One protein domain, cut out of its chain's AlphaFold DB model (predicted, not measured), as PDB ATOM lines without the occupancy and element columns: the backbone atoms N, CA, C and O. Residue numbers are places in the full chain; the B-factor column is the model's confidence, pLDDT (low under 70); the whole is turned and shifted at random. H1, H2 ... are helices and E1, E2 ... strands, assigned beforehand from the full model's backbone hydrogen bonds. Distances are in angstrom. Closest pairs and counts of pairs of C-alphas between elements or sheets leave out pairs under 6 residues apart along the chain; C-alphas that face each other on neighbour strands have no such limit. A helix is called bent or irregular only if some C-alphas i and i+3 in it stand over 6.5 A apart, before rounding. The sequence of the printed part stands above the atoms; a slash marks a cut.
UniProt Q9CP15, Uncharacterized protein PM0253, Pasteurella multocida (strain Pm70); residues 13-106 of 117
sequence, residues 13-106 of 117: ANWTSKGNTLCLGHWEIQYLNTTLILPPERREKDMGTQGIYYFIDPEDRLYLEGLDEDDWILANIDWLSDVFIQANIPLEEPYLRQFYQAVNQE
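What this domain is: This is residues 13 to 106 of the 117 residues of the protein "Uncharacterized protein PM0253" of Pasteurella multocida (strain Pm70) (UniProt Q9CP15). A small two-stranded sheet, E1 and E2, lies near helix H4, and the longer, kinked helix H3 packs on H4 at a wide angle with its residues 69 to 73. The loop of residues 44 to 68 reaches out to Ile 56 at one end of the longest axis and folds back, while H1 lies in the link between the two strands. The printed part has 94 residues with four named helices and two named strands, in the order E1 H1 E2 H2 H3 H4; the sheet is antiparallel and the class mostly helix. The whole is compact, with a radius of gyration of the C-alphas of 13.7 A, and only just elongated, spanning 41 by 27 by 22 A.

Where its parts are: Find C-alpha 13 at (-26.567, -1.837, -27.011), where E1, residues 13 to 15, begins; its partner E2, residues 27 to 31, covers 13.0 A. H4, residues 93 to 104, runs 16.4 A to C-alpha 104 at (-21.888, 4.996, -24.533). H3, residues 69 to 86, covers 22.2 A and is irregular, with C-alphas 75 and 78 8.0 A apart and a kink of 79 degrees near residue 76. H1, residues 19 to 24, is irregular too, with C-alphas 20 and 23 8.0 A apart; H2 is residues 40 to 43.

How they stand to each other: Look first at E1 and E2, antiparallel at 169 degrees, where N 14 and O 28 are 2.9 A apart, within hydrogen-bond range. E2 and H4 are near each other; the closest C-alphas of E1 and H4, Ala 13 and Val 103, are 5.3 A apart. H3 touches H4, about perpendicular at 77 degrees, closest at the C-alphas of Glu 69 and Tyr 100, 6.5 A. The closest C-alphas of E2 and H2, Trp 27 and Arg 43, are 5.2 A apart, while H2 and H3 are apart. H1 touches no helix. In H4 every O i to N i+4 pair is within hydrogen-bond range, in H3 12 of 14 and in H1 0 of 2, where 2 of 3 O i to N i+3 pairs are; H2 is too short for an O i to N i+4 pair.

The domain as a whole: The C-alphas farthest apart, of Ile 56 and Asn 88, are 40.9 A apart. The printed part has no cut. The link from H2 to H3 is long, 25 residues; within it residues 51 to 52 pair with residues 64 to 65, antiparallel. The mean pLDDT of the printed part is 96.0, and no printed residue is under 70.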
ATOM      1  N   ALA A  13     -27.866  -1.248 -27.300       98.40
ATOM      2  CA  ALA A  13     -26.567  -1.837 -27.011       98.40
ATOM      3  C   ALA A  13     -26.598  -2.460 -25.614       98.40
ATOM      4  O   ALA A  13     -27.240  -1.930 -24.711       98.40
ATOM      5  N   ASN A  14     -25.924  -3.593 -25.459       98.17
ATOM      6  CA  ASN A  14     -25.751  -4.281 -24.191       98.17
ATOM      7  C   ASN A  14     -24.337  -4.856 -24.129       98.17
ATOM      8  O   ASN A  14     -23.914  -5.574 -25.040       98.17
ATOM      9  N   TRP A  15     -23.630  -4.574 -23.040       97.98
ATOM     10  CA  TRP A  15     -22.399  -5.277 -22.705       97.98
ATOM     11  C   TRP A  15     -22.718  -6.460 -21.786       97.98
ATOM     12  O   TRP A  15     -23.245  -6.280 -20.685       97.98
ATOM     13  N   THR A  16     -22.416  -7.682 -22.234       97.07
ATOM     14  CA  THR A  16     -22.949  -8.915 -21.622       97.07
ATOM     15  C   THR A  16     -22.390  -9.262 -20.243       97.07
ATOM     16  O   THR A  16     -23.030 -10.007 -19.501       97.07
ATOM     17  N   SER A  17     -21.220  -8.740 -19.871       94.52
ATOM     18  CA  SER A  17     -20.590  -9.032 -18.578       94.52
ATOM     19  C   SER A  17     -20.701  -7.857 -17.615       94.52
ATOM     20  O   SER A  17     -20.681  -6.703 -18.027       94.52
ATOM     21  N   LYS A  18     -20.795  -8.134 -16.313       91.02
ATOM     22  CA  LYS A  18     -20.932  -7.125 -15.250       91.02
ATOM     23  C   LYS A  18     -20.054  -7.493 -14.046       91.02
ATOM     24  O   LYS A  18     -19.607  -8.630 -13.912       91.02
ATOM     25  N   GLY A  19     -19.827  -6.536 -13.145       88.44
ATOM     26  CA  GLY A  19     -19.053  -6.758 -11.918       88.44
ATOM     27  C   GLY A  19     -17.585  -7.104 -12.185       88.44
ATOM     28  O   GLY A  19     -16.981  -6.608 -13.132       88.44
ATOM     29  N   ASN A  20     -16.994  -7.974 -11.364       86.14
ATOM     30  CA  ASN A  20     -15.553  -8.270 -11.417       86.14
ATOM     31  C   ASN A  20     -15.095  -8.948 -12.720       86.14
ATOM     32  O   ASN A  20     -13.903  -8.970 -13.005       86.14
ATOM     33  N   THR A  21     -16.020  -9.481 -13.521       89.33
ATOM     34  CA  THR A  21     -15.731 -10.099 -14.823       89.33
ATOM     35  C   THR A  21     -16.002  -9.160 -15.995       89.33
ATOM     36  O   THR A  21     -16.072  -9.634 -17.128       89.33
ATOM     37  N   LEU A  22     -16.185  -7.854 -15.759       91.61
ATOM     38  CA  LEU A  22     -16.572  -6.862 -16.773       91.61
ATOM     39  C   LEU A  22     -15.763  -6.978 -18.074       91.61
ATOM     40  O   LEU A  22     -16.350  -6.967 -19.148       91.61
ATOM     41  N   CYS A  23     -14.453  -7.205 -17.986       91.12
ATOM     42  CA  CYS A  23     -13.565  -7.324 -19.145       91.12
ATOM     43  C   CYS A  23     -13.724  -8.608 -19.986       91.12
ATOM     44  O   CYS A  23     -13.081  -8.727 -21.022       91.12
ATOM     45  N   LEU A  24     -14.550  -9.564 -19.550       91.88
ATOM     46  CA  LEU A  24     -14.801 -10.844 -20.233       91.88
ATOM     47  C   LEU A  24     -16.115 -10.851 -21.034       91.88
ATOM     48  O   LEU A  24     -16.581 -11.911 -21.452       91.88
ATOM     49  N   GLY A  25     -16.761  -9.692 -21.170       95.16
ATOM     50  CA  GLY A  25     -17.999  -9.549 -21.926       95.16
ATOM     51  C   GLY A  25     -17.785  -9.413 -23.428       95.16
ATOM     52  O   GLY A  25     -16.674  -9.467 -23.951       95.16
ATOM     53  N   HIS A  26     -18.899  -9.216 -24.115       97.32
ATOM     54  CA  HIS A  26     -18.944  -8.828 -25.514       97.32
ATOM     55  C   HIS A  26     -20.179  -7.965 -25.772       97.32
ATOM     56  O   HIS A  26     -21.136  -7.974 -24.995       97.32
ATOM     57  N   TRP A  27     -20.159  -7.243 -26.884       98.46
ATOM     58  CA  TRP A  27     -21.274  -6.427 -27.335       98.46
ATOM     59  C   TRP A  27     -22.372  -7.255 -27.997       98.46
ATOM     60  O   TRP A  27     -22.133  -7.996 -28.958       98.46
ATOM     61  N   GLU A  28     -23.599  -7.024 -27.544       98.29
ATOM     62  CA  GLU A  28     -24.834  -7.344 -28.251       98.29
ATOM     63  C   GLU A  28     -25.512  -6.031 -28.641       98.29
ATOM     64  O   GLU A  28     -26.020  -5.304 -27.787       98.29
ATOM     65  N   ILE A  29     -25.501  -5.699 -29.934       98.62
ATOM     66  CA  ILE A  29     -26.113  -4.466 -30.442       98.62
ATOM     67  C   ILE A  29     -27.199  -4.830 -31.441       98.62
ATOM     68  O   ILE A  29     -26.986  -5.658 -32.326       98.62
ATOM     69  N   GLN A  30     -28.364  -4.206 -31.309       98.46
ATOM     70  CA  GLN A  30     -29.491  -4.370 -32.218       98.46
ATOM     71  C   GLN A  30     -29.867  -3.040 -32.858       98.46
ATOM     72  O   GLN A  30     -29.860  -2.018 -32.182       98.46
ATOM     73  N   TYR A  31     -30.283  -3.074 -34.121       98.18
ATOM     74  CA  TYR A  31     -30.987  -1.992 -34.806       98.18
ATOM     75  C   TYR A  31     -32.380  -2.484 -35.204       98.18
ATOM     76  O   TYR A  31     -32.503  -3.472 -35.928       98.18
ATOM     77  N   LEU A  32     -33.444  -1.842 -34.707       96.14
ATOM     78  CA  LEU A  32     -34.837  -2.257 -34.961       96.14
ATOM     79  C   LEU A  32     -35.086  -3.766 -34.720       96.14
ATOM     80  O   LEU A  32     -35.781  -4.423 -35.494       96.14
ATOM     81  N   ASN A  33     -34.545  -4.311 -33.624       95.65
ATOM     82  CA  ASN A  33     -34.592  -5.738 -33.248       95.65
ATOM     83  C   ASN A  33     -33.791  -6.692 -34.159       95.65
ATOM     84  O   ASN A  33     -33.931  -7.907 -34.044       95.65
ATOM     85  N   THR A  34     -32.946  -6.172 -35.051       97.28
ATOM     86  CA  THR A  34     -31.991  -6.972 -35.828       97.28
ATOM     87  C   THR A  34     -30.609  -6.865 -35.203       97.28
ATOM     88  O   THR A  34     -30.072  -5.766 -35.085       97.28
ATOM     89  N   THR A  35     -30.028  -7.995 -34.799       98.13
ATOM     90  CA  THR A  35     -28.677  -8.041 -34.224       98.13
ATOM     91  C   THR A  35     -27.626  -7.667 -35.265       98.13
ATOM     92  O   THR A  35     -27.597  -8.227 -36.360       98.13
ATOM     93  N   LEU A  36     -26.740  -6.745 -34.899       98.56
ATOM     94  CA  LEU A  36     -25.618  -6.308 -35.716       98.56
ATOM     95  C   LEU A  36     -24.442  -7.279 -35.586       98.56
ATOM     96  O   LEU A  36     -24.141  -7.793 -34.505       98.56
ATOM     97  N   ILE A  37     -23.751  -7.511 -36.700       97.95
ATOM     98  CA  ILE A  37     -22.511  -8.284 -36.725       97.95
ATOM     99  C   ILE A  37     -21.364  -7.287 -36.637       97.95
ATOM    100  O   ILE A  37     -21.073  -6.588 -37.600       97.95
ATOM    101  N   LEU A  38     -20.738  -7.207 -35.466       98.17
ATOM    102  CA  LEU A  38     -19.558  -6.373 -35.266       98.17
ATOM    103  C   LEU A  38     -18.289  -7.113 -35.708       98.17
ATOM    104  O   LEU A  38     -18.227  -8.343 -35.558       98.17
ATOM    105  N   PRO A  39     -17.258  -6.386 -36.169       97.04
ATOM    106  CA  PRO A  39     -15.935  -6.954 -36.374       97.04
ATOM    107  C   PRO A  39     -15.392  -7.597 -35.083       97.04
ATOM    108  O   PRO A  39     -15.637  -7.062 -33.991       97.04
ATOM    109  N   PRO A  40     -14.659  -8.725 -35.162       92.92
ATOM    110  CA  PRO A  40     -14.133  -9.421 -33.985       92.92
ATOM    111  C   PRO A  40     -13.331  -8.517 -33.038       92.92
ATOM    112  O   PRO A  40     -13.484  -8.602 -31.823       92.92
ATOM    113  N   GLU A  41     -12.535  -7.602 -33.587       93.19
ATOM    114  CA  GLU A  41     -11.708  -6.652 -32.844       93.19
ATOM    115  C   GLU A  41     -12.509  -5.591 -32.075       93.19
ATOM    116  O   GLU A  41     -11.967  -4.960 -31.170       93.19
ATOM    117  N   ARG A  42     -13.795  -5.405 -32.405       95.84
ATOM    118  CA  ARG A  42     -14.712  -4.484 -31.712       95.84
ATOM    119  C   ARG A  42     -15.685  -5.198 -30.789       95.84
ATOM    120  O   ARG A  42     -16.079  -4.634 -29.777       95.84
ATOM    121  N   ARG A  43     -16.069  -6.436 -31.106       97.20
ATOM    122  CA  ARG A  43     -17.074  -7.186 -30.338       97.20
ATOM    123  C   ARG A  43     -16.674  -7.404 -28.873       97.20
ATOM    124  O   ARG A  43     -17.550  -7.359 -28.019       97.20
ATOM    125  N   GLU A  44     -15.396  -7.638 -28.588       95.23
ATOM    126  CA  GLU A  44     -14.890  -8.025 -27.255       95.23
ATOM    127  C   GLU A  44     -14.009  -6.939 -26.611       95.23
ATOM    128  O   GLU A  44     -13.139  -7.217 -25.783       95.23
ATOM    129  N   LYS A  45     -14.191  -5.682 -27.019       95.63
ATOM    130  CA  LYS A  45     -13.458  -4.526 -26.492       95.63
ATOM    131  C   LYS A  45     -14.424  -3.443 -26.051       95.63
ATOM    132  O   LYS A  45     -15.563  -3.415 -26.509       95.63
ATOM    133  N   ASP A  46     -13.971  -2.564 -25.166       96.31
ATOM    134  CA  ASP A  46     -14.679  -1.311 -24.941       96.31
ATOM    135  C   ASP A  46     -14.815  -0.527 -26.252       96.31
ATOM    136  O   ASP A  46     -14.060  -0.728 -27.211       96.31
ATOM    137  N   MET A  47     -15.819   0.341 -26.311       97.84
ATOM    138  CA  MET A  47     -16.069   1.147 -27.500       97.84
ATOM    139  C   MET A  47     -15.205   2.401 -27.528       97.84
ATOM    140  O   MET A  47     -15.071   2.992 -28.593       97.84
ATOM    141  N   GLY A  48     -14.579   2.813 -26.425       97.42
ATOM    142  CA  GLY A  48     -13.751   4.018 -26.400       97.42
ATOM    143  C   GLY A  48     -14.553   5.329 -26.406       97.42
ATOM    144  O   GLY A  48     -14.011   6.375 -26.763       97.42
ATOM    145  N   THR A  49     -15.838   5.300 -26.040       98.59
ATOM    146  CA  THR A  49     -16.711   6.488 -25.968       98.59
ATOM    147  C   THR A  49     -16.423   7.339 -24.734       98.59
ATOM    148  O   THR A  49     -15.822   6.858 -23.772       98.59
ATOM    149  N   GLN A  50     -16.833   8.604 -24.727       98.06
ATOM    150  CA  GLN A  50     -16.515   9.532 -23.648       98.06
ATOM    151  C   GLN A  50     -17.300   9.217 -22.375       98.06
ATOM    152  O   GLN A  50     -18.524   9.145 -22.391       98.06
ATOM    153  N   GLY A  51     -16.611   9.098 -21.248       96.47
ATOM    154  CA  GLY A  51     -17.257   8.852 -19.966       96.47
ATOM    155  C   GLY A  51     -16.288   8.931 -18.799       96.47
ATOM    156  O   GLY A  51     -15.073   9.014 -18.982       96.47
ATOM    157  N   ILE A  52     -16.843   8.919 -17.589       94.56
ATOM    158  CA  ILE A  52     -16.075   8.749 -16.358       94.56
ATOM    159  C   ILE A  52     -16.239   7.291 -15.945       94.56
ATOM    160  O   ILE A  52     -17.273   6.875 -15.428       94.56
ATOM    161  N   TYR A  53     -15.208   6.498 -16.216       92.28
ATOM    162  CA  TYR A  53     -15.210   5.053 -15.980       92.28
ATOM    163  C   TYR A  53     -14.529   4.664 -14.664       92.28
ATOM    164  O   TYR A  53     -14.257   3.484 -14.414       92.28
ATOM    165  N   TYR A  54     -14.226   5.666 -13.837       88.64
ATOM    166  CA  TYR A  54     -13.599   5.514 -12.537       88.64
ATOM    167  C   TYR A  54     -14.628   5.078 -11.493       88.64
ATOM    168  O   TYR A  54     -15.568   5.794 -11.174       88.64
ATOM    169  N   PHE A  55     -14.442   3.878 -10.945       84.83
ATOM    170  CA  PHE A  55     -15.450   3.247 -10.087       84.83
ATOM    171  C   PHE A  55     -15.551   3.837  -8.673       84.83
ATOM    172  O   PHE A  55     -16.545   3.596  -7.992       84.83
ATOM    173  N   ILE A  56     -14.516   4.540  -8.203       87.43
ATOM    174  CA  ILE A  56     -14.488   5.113  -6.848       87.43
ATOM    175  C   ILE A  56     -15.279   6.421  -6.807       87.43
ATOM    176  O   ILE A  56     -16.041   6.632  -5.866       87.43
ATOM    177  N   ASP A  57     -15.112   7.270  -7.823       87.67
ATOM    178  CA  ASP A  57     -15.869   8.511  -7.985       87.67
ATOM    179  C   ASP A  57     -16.297   8.682  -9.457       87.67
ATOM    180  O   ASP A  57     -15.513   9.175 -10.272       87.67
ATOM    181  N   PRO A  58     -17.522   8.259  -9.821       87.10
ATOM    182  CA  PRO A  58     -18.014   8.322 -11.196       87.10
ATOM    183  C   PRO A  58     -18.366   9.744 -11.662       87.10
ATOM    184  O   PRO A  58     -18.703   9.929 -12.826       87.10
ATOM    185  N   GLU A  59     -18.286  10.753 -10.790       91.09
ATOM    186  CA  GLU A  59     -18.564  12.152 -11.139       91.09
ATOM    187  C   GLU A  59     -17.280  12.992 -11.246       91.09
ATOM    188  O   GLU A  59     -17.314  14.136 -11.722       91.09
ATOM    189  N   ASP A  60     -16.127  12.449 -10.832       91.99
ATOM    190  CA  ASP A  60     -14.858  13.164 -10.907       91.99
ATOM    191  C   ASP A  60     -14.371  13.274 -12.355       91.99
ATOM    192  O   ASP A  60     -13.734  12.390 -12.932       91.99
ATOM    193  N   ARG A  61     -14.636  14.443 -12.939       92.85
ATOM    194  CA  ARG A  61     -14.218  14.809 -14.292       92.85
ATOM    195  C   ARG A  61     -12.703  14.796 -14.509       92.85
ATOM    196  O   ARG A  61     -12.288  14.876 -15.663       92.85
ATOM    197  N   LEU A  62     -11.879  14.716 -13.461       93.63
ATOM    198  CA  LEU A  62     -10.446  14.437 -13.605       93.63
ATOM    199  C   LEU A  62     -10.202  13.117 -14.353       93.63
ATOM    200  O   LEU A  62      -9.210  13.004 -15.070       93.63
ATOM    201  N   TYR A  63     -11.121  12.158 -14.219       92.22
ATOM    202  CA  TYR A  63     -11.082  10.841 -14.854       92.22
ATOM    203  C   TYR A  63     -11.986  10.741 -16.093       92.22
ATOM    204  O   TYR A  63     -12.332   9.640 -16.518       92.22
ATOM    205  N   LEU A  64     -12.387  11.877 -16.676       95.57
ATOM    206  CA  LEU A  64     -13.073  11.890 -17.965       95.57
ATOM    207  C   LEU A  64     -12.110  11.414 -19.057       95.57
ATOM    208  O   LEU A  64     -11.061  12.018 -19.278       95.57
ATOM    209  N   GLU A  65     -12.488  10.362 -19.770       95.67
ATOM    210  CA  GLU A  65     -11.675   9.763 -20.826       95.67
ATOM    211  C   GLU A  65     -12.536   9.265 -21.994       95.67
ATOM    212  O   GLU A  65     -13.764   9.303 -21.933       95.67
ATOM    213  N   GLY A  66     -11.891   8.770 -23.053       97.17
ATOM    214  CA  GLY A  66     -12.550   8.368 -24.297       97.17
ATOM    215  C   GLY A  66     -12.779   9.530 -25.263       97.17
ATOM    216  O   GLY A  66     -12.417  10.674 -24.985       97.17
ATOM    217  N   LEU A  67     -13.353   9.210 -26.420       98.56
ATOM    218  CA  LEU A  67     -13.646  10.172 -27.479       98.56
ATOM    219  C   LEU A  67     -15.085  10.675 -27.369       98.56
ATOM    220  O   LEU A  67     -16.017   9.887 -27.156       98.56
ATOM    221  N   ASP A  68     -15.263  11.985 -27.530       98.43
ATOM    222  CA  ASP A  68     -16.597  12.569 -27.660       98.43
ATOM    223  C   ASP A  68     -17.311  12.055 -28.922       98.43
ATOM    224  O   ASP A  68     -16.737  11.324 -29.727       98.43
ATOM    225  N   GLU A  69     -18.598  12.368 -29.062       98.56
ATOM    226  CA  GLU A  69     -19.428  11.811 -30.135       98.56
ATOM    227  C   GLU A  69     -18.867  12.104 -31.538       98.56
ATOM    228  O   GLU A  69     -18.882  11.217 -32.393       98.56
ATOM    229  N   ASP A  70     -18.334  13.304 -31.777       98.42
ATOM    230  CA  ASP A  70     -17.826  13.702 -33.093       98.42
ATOM    231  C   ASP A  70     -16.493  13.005 -33.399       98.42
ATOM    232  O   ASP A  70     -16.354  12.349 -34.440       98.42
ATOM    233  N   ASP A  71     -15.537  13.083 -32.472       98.71
ATOM    234  CA  ASP A  71     -14.221  12.464 -32.630       98.71
ATOM    235  C   ASP A  71     -14.326  10.936 -32.698       98.71
ATOM    236  O   ASP A  71     -13.616  10.285 -33.472       98.71
ATOM    237  N   TRP A  72     -15.244  10.341 -31.930       98.72
ATOM    238  CA  TRP A  72     -15.479   8.905 -31.944       98.72
ATOM    239  C   TRP A  72     -16.013   8.436 -33.293       98.72
ATOM    240  O   TRP A  72     -15.513   7.446 -33.827       98.72
ATOM    241  N   ILE A  73     -17.000   9.139 -33.861       98.59
ATOM    242  CA  ILE A  73     -17.557   8.788 -35.172       98.59
ATOM    243  C   ILE A  73     -16.462   8.864 -36.235       98.59
ATOM    244  O   ILE A  73     -16.310   7.921 -37.009       98.59
ATOM    245  N   LEU A  74     -15.662   9.936 -36.251       98.39
ATOM    246  CA  LEU A  74     -14.569  10.093 -37.216       98.39
ATOM    247  C   LEU A  74     -13.508   8.995 -37.078       98.39
ATOM    248  O   LEU A  74     -13.076   8.435 -38.082       98.39
ATOM    249  N   ALA A  75     -13.116   8.649 -35.851       98.36
ATOM    250  CA  ALA A  75     -12.112   7.616 -35.593       98.36
ATOM    251  C   ALA A  75     -12.591   6.191 -35.928       98.36
ATOM    252  O   ALA A  75     -11.770   5.293 -36.122       98.36
ATOM    253  N   ASN A  76     -13.906   5.968 -35.973       98.32
ATOM    254  CA  ASN A  76     -14.512   4.647 -36.141       98.32
ATOM    255  C   ASN A  76     -15.287   4.487 -37.458       98.32
ATOM    256  O   ASN A  76     -15.852   3.418 -37.690       98.32
ATOM    257  N   ILE A  77     -15.300   5.508 -38.324       97.99
ATOM    258  CA  ILE A  77     -16.168   5.547 -39.509       97.99
ATOM    259  C   ILE A  77     -15.959   4.361 -40.448       97.99
ATOM    260  O   ILE A  77     -16.940   3.846 -40.976       97.99
ATOM    261  N   ASP A  78     -14.721   3.890 -40.605       97.68
ATOM    262  CA  ASP A  78     -14.387   2.800 -41.522       97.68
ATOM    263  C   ASP A  78     -15.183   1.533 -41.177       97.68
ATOM    264  O   ASP A  78     -16.055   1.114 -41.939       97.68
ATOM    265  N   TRP A  79     -14.978   0.973 -39.981       97.84
ATOM    266  CA  TRP A  79     -15.680  -0.249 -39.576       97.84
ATOM    267  C   TRP A  79     -17.168  -0.014 -39.298       97.84
ATOM    268  O   TRP A  79     -17.990  -0.908 -39.505       97.84
ATOM    269  N   LEU A  80     -17.538   1.179 -38.826       98.09
ATOM    270  CA  LEU A  80     -18.931   1.516 -38.549       98.09
ATOM    271  C   LEU A  80     -19.749   1.554 -39.845       98.09
ATOM    272  O   LEU A  80     -20.885   1.077 -39.872       98.09
ATOM    273  N   SER A  81     -19.151   2.051 -40.931       98.07
ATOM    274  CA  SER A  81     -19.777   2.073 -42.251       98.07
ATOM    275  C   SER A  81     -20.025   0.664 -42.792       98.07
ATOM    276  O   SER A  81     -21.124   0.399 -43.276       98.07
ATOM    277  N   ASP A  82     -19.081  -0.265 -42.607       98.09
ATOM    278  CA  ASP A  82     -19.245  -1.667 -43.006       98.09
ATOM    279  C   ASP A  82     -20.426  -2.326 -42.276       98.09
ATOM    280  O   ASP A  82     -21.281  -2.956 -42.907       98.09
ATOM    281  N   VAL A  83     -20.529  -2.126 -40.955       98.33
ATOM    282  CA  VAL A  83     -21.646  -2.642 -40.141       98.33
ATOM    283  C   VAL A  83     -22.983  -2.069 -40.616       98.33
ATOM    284  O   VAL A  83     -23.970  -2.799 -40.733       98.33
ATOM    285  N   PHE A  84     -23.026  -0.769 -40.911       98.45
ATOM    286  CA  PHE A  84     -24.246  -0.090 -41.351       98.45
ATOM    287  C   PHE A  84     -24.689  -0.576 -42.731       98.45
ATOM    288  O   PHE A  84     -25.863  -0.907 -42.912       98.45
ATOM    289  N   ILE A  85     -23.759  -0.692 -43.681       98.08
ATOM    290  CA  ILE A  85     -24.023  -1.219 -45.024       98.08
ATOM    291  C   ILE A  85     -24.541  -2.657 -44.931       98.08
ATOM    292  O   ILE A  85     -25.572  -2.978 -45.522       98.08
ATOM    293  N   GLN A  86     -23.879  -3.510 -44.144       97.64
ATOM    294  CA  GLN A  86     -24.277  -4.908 -43.972       97.64
ATOM    295  C   GLN A  86     -25.692  -5.049 -43.388       97.64
ATOM    296  O   GLN A  86     -26.442  -5.941 -43.790       97.64
ATOM    297  N   ALA A  87     -26.069  -4.176 -42.454       97.60
ATOM    298  CA  ALA A  87     -27.371  -4.200 -41.792       97.60
ATOM    299  C   ALA A  87     -28.457  -3.360 -42.502       97.60
ATOM    300  O   ALA A  87     -29.573  -3.266 -41.991       97.60
ATOM    301  N   ASN A  88     -28.168  -2.782 -43.677       97.59
ATOM    302  CA  ASN A  88     -29.053  -1.854 -44.398       97.59
ATOM    303  C   ASN A  88     -29.512  -0.653 -43.545       97.59
ATOM    304  O   ASN A  88     -30.671  -0.230 -43.599       97.59
ATOM    305  N   ILE A  89     -28.598  -0.104 -42.746       97.99
ATOM    306  CA  ILE A  89     -28.811   1.114 -41.962       97.99
ATOM    307  C   ILE A  89     -28.383   2.314 -42.815       97.99
ATOM    308  O   ILE A  89     -27.308   2.264 -43.418       97.99
ATOM    309  N   PRO A  90     -29.171   3.404 -42.878       97.76
ATOM    310  CA  PRO A  90     -28.745   4.613 -43.572       97.76
ATOM    311  C   PRO A  90     -27.427   5.145 -42.998       97.76
ATOM    312  O   PRO A  90     -27.319   5.390 -41.795       97.76
ATOM    313  N   LEU A  91     -26.432   5.350 -43.866       97.05
ATOM    314  CA  LEU A  91     -25.147   5.950 -43.502       97.05
ATOM    315  C   LEU A  91     -25.287   7.478 -43.412       97.05
ATOM    316  O   LEU A  91     -24.720   8.232 -44.197       97.05
ATOM    317  N   GLU A  92     -26.116   7.919 -42.471       97.22
ATOM    318  CA  GLU A  92     -26.414   9.322 -42.203       97.22
ATOM    319  C   GLU A  92     -26.039   9.661 -40.758       97.22
ATOM    320  O   GLU A  92     -26.218   8.854 -39.842       97.22
ATOM    321  N   GLU A  93     -25.569  10.890 -40.545       96.28
ATOM    322  CA  GLU A  93     -25.101  11.388 -39.247       96.28
ATOM    323  C   GLU A  93     -26.056  11.092 -38.071       96.28
ATOM    324  O   GLU A  93     -25.574  10.618 -37.040       96.28
ATOM    325  N   PRO A  94     -27.396  11.255 -38.182       97.06
ATOM    326  CA  PRO A  94     -28.292  10.955 -37.067       97.06
ATOM    327  C   PRO A  94     -28.208   9.505 -36.573       97.06
ATOM    328  O   PRO A  94     -28.302   9.275 -35.370       97.06
ATOM    329  N   TYR A  95     -28.007   8.530 -37.468       98.02
ATOM    330  CA  TYR A  95     -27.897   7.120 -37.087       98.02
ATOM    331  C   TYR A  95     -26.538   6.804 -36.457       98.02
ATOM    332  O   TYR A  95     -26.480   6.024 -35.510       98.02
ATOM    333  N   LEU A  96     -25.459   7.439 -36.927       98.34
ATOM    334  CA  LEU A  96     -24.124   7.303 -36.335       98.34
ATOM    335  C   LEU A  96     -24.105   7.841 -34.894       98.34
ATOM    336  O   LEU A  96     -23.649   7.153 -33.981       98.34
ATOM    337  N   ARG A  97     -24.698   9.021 -34.669       98.18
ATOM    338  CA  ARG A  97     -24.860   9.611 -33.328       98.18
ATOM    339  C   ARG A  97     -25.725   8.743 -32.418       98.18
ATOM    340  O   ARG A  97     -25.383   8.489 -31.270       98.18
ATOM    341  N   GLN A  98     -26.833   8.218 -32.938       98.33
ATOM    342  CA  GLN A  98     -27.685   7.303 -32.178       98.33
ATOM    343  C   GLN A  98     -26.959   6.001 -31.806       98.33
ATOM    344  O   GLN A  98     -27.144   5.508 -30.693       98.33
ATOM    345  N   PHE A  99     -26.113   5.461 -32.685       98.58
ATOM    346  CA  PHE A  99     -25.271   4.314 -32.350       98.58
ATOM    347  C   PHE A  99     -24.322   4.652 -31.195       98.58
ATOM    348  O   PHE A  99     -24.324   3.930 -30.198       98.58
ATOM    349  N   TYR A 100     -23.590   5.772 -31.285       98.74
ATOM    350  CA  TYR A 100     -22.708   6.256 -30.215       98.74
ATOM    351  C   TYR A 100     -23.447   6.359 -28.879       98.74
ATOM    352  O   TYR A 100     -23.035   5.767 -27.888       98.74
ATOM    353  N   GLN A 101     -24.592   7.043 -28.867       98.37
ATOM    354  CA  GLN A 101     -25.401   7.237 -27.662       98.37
ATOM    355  C   GLN A 101     -25.876   5.918 -27.055       98.37
ATOM    356  O   GLN A 101     -26.031   5.825 -25.840       98.37
ATOM    357  N   ALA A 102     -26.143   4.903 -27.879       98.35
ATOM    358  CA  ALA A 102     -26.541   3.590 -27.390       98.35
ATOM    359  C   ALA A 102     -25.363   2.859 -26.738       98.35
ATOM    360  O   ALA A 102     -25.516   2.371 -25.623       98.35
ATOM    361  N   VAL A 103     -24.196   2.810 -27.390       98.60
ATOM    362  CA  VAL A 103     -23.026   2.119 -26.822       98.60
ATOM    363  C   VAL A 103     -22.444   2.848 -25.615       98.60
ATOM    364  O   VAL A 103     -22.050   2.194 -24.660       98.60
ATOM    365  N   ASN A 104     -22.455   4.182 -25.607       98.23
ATOM    366  CA  ASN A 104     -21.888   4.996 -24.533       98.23
ATOM    367  C   ASN A 104     -22.555   4.755 -23.172       98.23
ATOM    368  O   ASN A 104     -21.885   4.783 -22.147       98.23
ATOM    369  N   GLN A 105     -23.853   4.440 -23.156       96.37
ATOM    370  CA  GLN A 105     -24.578   4.111 -21.923       96.37
ATOM    371  C   GLN A 105     -24.080   2.826 -21.242       96.37
ATOM    372  O   GLN A 105     -24.295   2.643 -20.047       96.37
ATOM    373  N   GLU A 106     -23.444   1.934 -22.000       96.12
ATOM    374  CA  GLU A 106     -23.007   0.607 -21.554       96.12
ATOM    375  C   GLU A 106     -21.486   0.421 -21.674       96.12
ATOM    376  O   GLU A 106     -20.973  -0.671 -21.412       96.12
TER     377      GLU A 106